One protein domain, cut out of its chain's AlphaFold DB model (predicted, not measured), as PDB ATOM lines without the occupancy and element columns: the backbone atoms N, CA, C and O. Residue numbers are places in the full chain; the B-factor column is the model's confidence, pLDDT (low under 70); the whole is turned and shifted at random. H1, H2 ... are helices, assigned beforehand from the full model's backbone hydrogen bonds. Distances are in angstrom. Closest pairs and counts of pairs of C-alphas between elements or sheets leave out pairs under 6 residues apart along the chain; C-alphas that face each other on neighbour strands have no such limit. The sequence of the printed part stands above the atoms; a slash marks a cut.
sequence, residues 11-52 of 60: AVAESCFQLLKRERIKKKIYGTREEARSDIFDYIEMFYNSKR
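Overview. This is residues 11 to 52 of the 60 residues of the protein "Mobile element protein" of Enterobacter cloacae (UniProt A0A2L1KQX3). The long helix H2 and the shorter helix H1 lie one over the other as a crossed pair with a gap between them, and the link of residues 26 to 32 folds the backbone back from one to the other at one end of the long axis. The crossing is loose: the two helices are near each other, yet their closest C-alphas are still 8.0 A apart. The printed part has 42 residues with two named helices, in the order H1, H2, and no named strand; the class is all helix. It is only just compact, close to loose, with a radius of gyration of the C-alphas of 10.5 A, and elongated, spanning 30 by 18 by 13 A.

Along the chain. H2, residues 33 to 51, is 25.9 A from first to last C-alpha. It begins at C-alpha 33, (-34.739, -8.183, -2.442), and ends at C-alpha 51, (-11.709, 3.046, -6.379), with x rising. H1, residues 11 to 25, is 19.7 A long and begins at C-alpha 11, (-9.453, -10.700, 2.756), with x falling toward C-alpha 25.

Arrangement. H2 and H1 are near each other, with 10 pairs of C-alphas within 10 A. A short link of 7 residues joins them. Every O i to N i+4 pair is within hydrogen-bond range in H1, and 13 of 15 are in H2.

Size, cuts and confidence. The two C-alphas farthest apart, those of Gly 31 and Arg 52, are 30.2 A apart. The printed part has no cut. The mean pLDDT of the printed part is 71.0; residues 11 to 13, 23 to 28 and 46 to 52 are under 70.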
ATOM      1  N   ALA A  11      -9.540 -11.948   1.992       63.91
ATOM      2  CA  ALA A  11      -9.453 -10.700   2.756       63.91
ATOM      3  C   ALA A  11     -10.067  -9.507   2.011       63.91
ATOM      4  O   ALA A  11     -10.719  -8.661   2.624       63.91
ATOM      5  N   VAL A  12      -9.896  -9.437   0.686       63.84
ATOM      6  CA  VAL A  12     -10.535  -8.403  -0.141       63.84
ATOM      7  C   VAL A  12     -12.052  -8.594  -0.163       63.84
ATOM      8  O   VAL A  12     -12.793  -7.619  -0.015       63.84
ATOM      9  N   ALA A  13     -12.520  -9.839  -0.293       67.50
ATOM     10  CA  ALA A  13     -13.940 -10.157  -0.228       67.50
ATOM     11  C   ALA A  13     -14.524  -9.851   1.164       67.50
ATOM     12  O   ALA A  13     -15.526  -9.149   1.275       67.50
ATOM     13  N   GLU A  14     -13.874 -10.297   2.237       70.12
ATOM     14  CA  GLU A  14     -14.291 -10.076   3.623       70.12
ATOM     15  C   GLU A  14     -14.339  -8.587   3.982       70.12
ATOM     16  O   GLU A  14     -15.328  -8.136   4.564       70.12
ATOM     17  N   SER A  15     -13.337  -7.800   3.574       71.88
ATOM     18  CA  SER A  15     -13.324  -6.346   3.771       71.88
ATOM     19  C   SER A  15     -14.475  -5.659   3.023       71.88
ATOM     20  O   SER A  15     -15.172  -4.818   3.597       71.88
ATOM     21  N   CYS A  16     -14.747  -6.077   1.781       70.12
ATOM     22  CA  CYS A  16     -15.887  -5.598   0.997       70.12
ATOM     23  C   CYS A  16     -17.219  -5.903   1.702       70.12
ATOM     24  O   CYS A  16     -18.030  -5.003   1.927       70.12
ATOM     25  N   PHE A  17     -17.425  -7.148   2.146       70.88
ATOM     26  CA  PHE A  17     -18.644  -7.537   2.855       70.88
ATOM     27  C   PHE A  17     -18.780  -6.853   4.222       70.88
ATOM     28  O   PHE A  17     -19.903  -6.561   4.640       70.88
ATOM     29  N   GLN A  18     -17.684  -6.566   4.930       74.56
ATOM     30  CA  GLN A  18     -17.726  -5.780   6.166       74.56
ATOM     31  C   GLN A  18     -18.164  -4.333   5.914       74.56
ATOM     32  O   GLN A  18     -19.032  -3.839   6.640       74.56
ATOM     33  N   LEU A  19     -17.603  -3.666   4.902       73.62
ATOM     34  CA  LEU A  19     -17.988  -2.301   4.528       73.62
ATOM     35  C   LEU A  19     -19.447  -2.244   4.079       73.62
ATOM     36  O   LEU A  19     -20.214  -1.440   4.604       73.62
ATOM     37  N   LEU A  20     -19.869  -3.179   3.227       74.81
ATOM     38  CA  LEU A  20     -21.248  -3.279   2.750       74.81
ATOM     39  C   LEU A  20     -22.245  -3.440   3.911       74.81
ATOM     40  O   LEU A  20     -23.245  -2.723   3.998       74.81
ATOM     41  N   LYS A  21     -21.953  -4.332   4.867       72.06
ATOM     42  CA  LYS A  21     -22.791  -4.519   6.064       72.06
ATOM     43  C   LYS A  21     -22.824  -3.267   6.947       72.06
ATOM     44  O   LYS A  21     -23.874  -2.925   7.491       72.06
ATOM     45  N   ARG A  22     -21.687  -2.586   7.113       72.06
ATOM     46  CA  ARG A  22     -21.556  -1.417   7.992       72.06
ATOM     47  C   ARG A  22     -22.211  -0.167   7.408       72.06
ATOM     48  O   ARG A  22     -22.853   0.573   8.147       72.06
ATOM     49  N   GLU A  23     -22.030   0.084   6.118       67.38
ATOM     50  CA  GLU A  23     -22.512   1.297   5.456       67.38
ATOM     51  C   GLU A  23     -23.959   1.180   4.986       67.38
ATOM     52  O   GLU A  23     -24.694   2.161   5.085       67.38
ATOM     53  N   ARG A  24     -24.382   0.002   4.512       67.44
ATOM     54  CA  ARG A  24     -25.717  -0.186   3.932       67.44
ATOM     55  C   ARG A  24     -26.666  -0.904   4.882       67.44
ATOM     56  O   ARG A  24     -27.648  -0.304   5.301       67.44
ATOM     57  N   ILE A  25     -26.346  -2.125   5.323       65.38
ATOM     58  CA  ILE A  25     -27.286  -2.945   6.124       65.38
ATOM     59  C   ILE A  25     -27.611  -2.313   7.487       65.38
ATOM     60  O   ILE A  25     -28.752  -2.364   7.934       65.38
ATOM     61  N   LYS A  26     -26.641  -1.671   8.153       63.41
ATOM     62  CA  LYS A  26     -26.893  -0.983   9.434       63.41
ATOM     63  C   LYS A  26     -27.630   0.356   9.311       63.41
ATOM     64  O   LYS A  26     -28.105   0.853  10.327       63.41
ATOM     65  N   LYS A  27     -27.693   0.961   8.119       62.28
ATOM     66  CA  LYS A  27     -28.301   2.289   7.905       62.28
ATOM     67  C   LYS A  27     -29.567   2.261   7.048       62.28
ATOM     68  O   LYS A  27     -30.304   3.241   7.057       62.28
ATOM     69  N   LYS A  28     -29.814   1.179   6.307       66.12
ATOM     70  CA  LYS A  28     -30.888   1.078   5.317       66.12
ATOM     71  C   LYS A  28     -31.553  -0.294   5.433       66.12
ATOM     72  O   LYS A  28     -30.904  -1.322   5.254       66.12
ATOM     73  N   ILE A  29     -32.845  -0.298   5.751       73.56
ATOM     74  CA  ILE A  29     -33.683  -1.498   5.689       73.56
ATOM     75  C   ILE A  29     -34.288  -1.537   4.288       73.56
ATOM     76  O   ILE A  29     -34.988  -0.608   3.895       73.56
ATOM     77  N   TYR A  30     -33.978  -2.581   3.524       76.06
ATOM     78  CA  TYR A  30     -34.536  -2.774   2.187       76.06
ATOM     79  C   TYR A  30     -35.904  -3.447   2.299       76.06
ATOM     80  O   TYR A  30     -36.029  -4.469   2.975       76.06
ATOM     81  N   GLY A  31     -36.916  -2.883   1.638       78.00
ATOM     82  CA  GLY A  31     -38.264  -3.457   1.610       78.00
ATOM     83  C   GLY A  31     -38.360  -4.681   0.701       78.00
ATOM     84  O   GLY A  31     -39.120  -5.606   0.980       78.00
ATOM     85  N   THR A  32     -37.547  -4.723  -0.357       82.31
ATOM     86  CA  THR A  32     -37.534  -5.820  -1.327       82.31
ATOM     87  C   THR A  32     -36.123  -6.309  -1.637       82.31
ATOM     88  O   THR A  32     -35.125  -5.591  -1.525       82.31
ATOM     89  N   ARG A  33     -36.023  -7.576  -2.061       80.25
ATOM     90  CA  ARG A  33     -34.739  -8.183  -2.442       80.25
ATOM     91  C   ARG A  33     -34.154  -7.560  -3.713       80.25
ATOM     92  O   ARG A  33     -32.938  -7.561  -3.881       80.25
ATOM     93  N   GLU A  34     -35.005  -7.040  -4.591       82.69
ATOM     94  CA  GLU A  34     -34.602  -6.403  -5.848       82.69
ATOM     95  C   GLU A  34     -33.935  -5.049  -5.606       82.69
ATOM     96  O   GLU A  34     -32.871  -4.792  -6.166       82.69
ATOM     97  N   GLU A  35     -34.476  -4.240  -4.690       79.56
ATOM     98  CA  GLU A  35     -33.841  -2.986  -4.269       79.56
ATOM     99  C   GLU A  35     -32.466  -3.224  -3.651       79.56
ATOM    100  O   GLU A  35     -31.500  -2.569  -4.033       79.56
ATOM    101  N   ALA A  36     -32.354  -4.200  -2.744       80.88
ATOM    102  CA  ALA A  36     -31.067  -4.561  -2.154       80.88
ATOM    103  C   ALA A  36     -30.063  -4.990  -3.231       80.88
ATOM    104  O   ALA A  36     -28.892  -4.625  -3.184       80.88
ATOM    105  N   ARG A  37     -30.519  -5.750  -4.229       82.44
ATOM    106  CA  ARG A  37     -29.667  -6.250  -5.305       82.44
ATOM    107  C   ARG A  37     -29.197  -5.133  -6.239       82.44
ATOM    108  O   ARG A  37     -28.020  -5.124  -6.580       82.44
ATOM    109  N   SER A  38     -30.076  -4.204  -6.612       82.81
ATOM    110  CA  SER A  38     -29.722  -3.039  -7.433       82.81
ATOM    111  C   SER A  38     -28.738  -2.120  -6.702       82.81
ATOM    112  O   SER A  38     -27.719  -1.720  -7.252       82.81
ATOM    113  N   ASP A  39     -28.977  -1.879  -5.414       80.06
ATOM    114  CA  ASP A  39     -28.151  -1.015  -4.570       80.06
ATOM    115  C   ASP A  39     -26.748  -1.610  -4.301       80.06
ATOM    116  O   ASP A  39     -25.760  -0.875  -4.265       80.06
ATOM    117  N   ILE A  40     -26.639  -2.940  -4.174       77.88
ATOM    118  CA  ILE A  40     -25.349  -3.651  -4.126       77.88
ATOM    119  C   ILE A  40     -24.641  -3.590  -5.485       77.88
ATOM    120  O   ILE A  40     -23.424  -3.418  -5.526       77.88
ATOM    121  N   PHE A  41     -25.380  -3.739  -6.587       78.81
ATOM    122  CA  PHE A  41     -24.815  -3.683  -7.936       78.81
ATOM    123  C   PHE A  41     -24.222  -2.301  -8.228       78.81
ATOM    124  O   PHE A  41     -23.066  -2.208  -8.631       78.81
ATOM    125  N   ASP A  42     -24.965  -1.241  -7.908       78.88
ATOM    126  CA  ASP A  42     -24.507   0.149  -7.962       78.88
ATOM    127  C   ASP A  42     -23.263   0.378  -7.090       78.88
ATOM    128  O   ASP A  42     -22.284   0.967  -7.536       78.88
ATOM    129  N   TYR A  43     -23.228  -0.172  -5.871       75.50
ATOM    130  CA  TYR A  43     -22.047  -0.070  -5.011       75.50
ATOM    131  C   TYR A  43     -20.807  -0.746  -5.624       75.50
ATOM    132  O   TYR A  43     -19.696  -0.224  -5.526       75.50
ATOM    133  N   ILE A  44     -20.964  -1.896  -6.278       73.31
ATOM    134  CA  ILE A  44     -19.844  -2.596  -6.920       73.31
ATOM    135  C   ILE A  44     -19.387  -1.840  -8.182       73.31
ATOM    136  O   ILE A  44     -18.200  -1.545  -8.326       73.31
ATOM    137  N   GLU A  45     -20.308  -1.460  -9.062       72.31
ATOM    138  CA  GLU A  45     -20.000  -0.740 -10.306       72.31
ATOM    139  C   GLU A  45     -19.426   0.657 -10.035       72.31
ATOM    140  O   GLU A  45     -18.402   1.051 -10.596       72.31
ATOM    141  N   MET A  46     -20.052   1.412  -9.135       65.44
ATOM    142  CA  MET A  46     -19.733   2.818  -8.920       65.44
ATOM    143  C   MET A  46     -18.645   3.019  -7.864       65.44
ATOM    144  O   MET A  46     -17.829   3.925  -8.011       65.44
ATOM    145  N   PHE A  47     -18.585   2.185  -6.819       62.06
ATOM    146  CA  PHE A  47     -17.644   2.356  -5.705       62.06
ATOM    147  C   PHE A  47     -16.429   1.429  -5.814       62.06
ATOM    148  O   PHE A  47     -15.295   1.886  -5.658       62.06
ATOM    149  N   TYR A  48     -16.638   0.141  -6.111       61.59
ATOM    150  CA  TYR A  48     -15.548  -0.838  -6.182       61.59
ATOM    151  C   TYR A  48     -14.695  -0.643  -7.444       61.59
ATOM    152  O   TYR A  48     -13.470  -0.542  -7.339       61.59
ATOM    153  N   ASN A  49     -15.324  -0.484  -8.612       57.94
ATOM    154  CA  ASN A  49     -14.614  -0.218  -9.868       57.94
ATOM    155  C   ASN A  49     -14.034   1.209  -9.948       57.94
ATOM    156  O   ASN A  49     -12.927   1.375 -10.456       57.94
ATOM    157  N   SER A  50     -14.680   2.240  -9.384       58.00
ATOM    158  CA  SER A  50     -14.082   3.594  -9.376       58.00
ATOM    159  C   SER A  50     -12.878   3.717  -8.442       58.00
ATOM    160  O   SER A  50     -11.921   4.414  -8.781       58.00
ATOM    161  N   LYS A  51     -12.885   3.055  -7.271       54.81
ATOM    162  CA  LYS A  51     -11.709   3.046  -6.379       54.81
ATOM    163  C   LYS A  51     -10.592   2.142  -6.882       54.81
ATOM    164  O   LYS A  51      -9.429   2.443  -6.636       54.81
ATOM    165  N   ARG A  52     -10.922   1.064  -7.598       49.66
ATOM    166  CA  ARG A  52      -9.969   0.274  -8.381       49.66
ATOM    167  C   ARG A  52     -10.029   0.703  -9.845       49.66
ATOM    168  O   ARG A  52     -10.164  -0.138 -10.727       49.66
TER     169      ARG A  52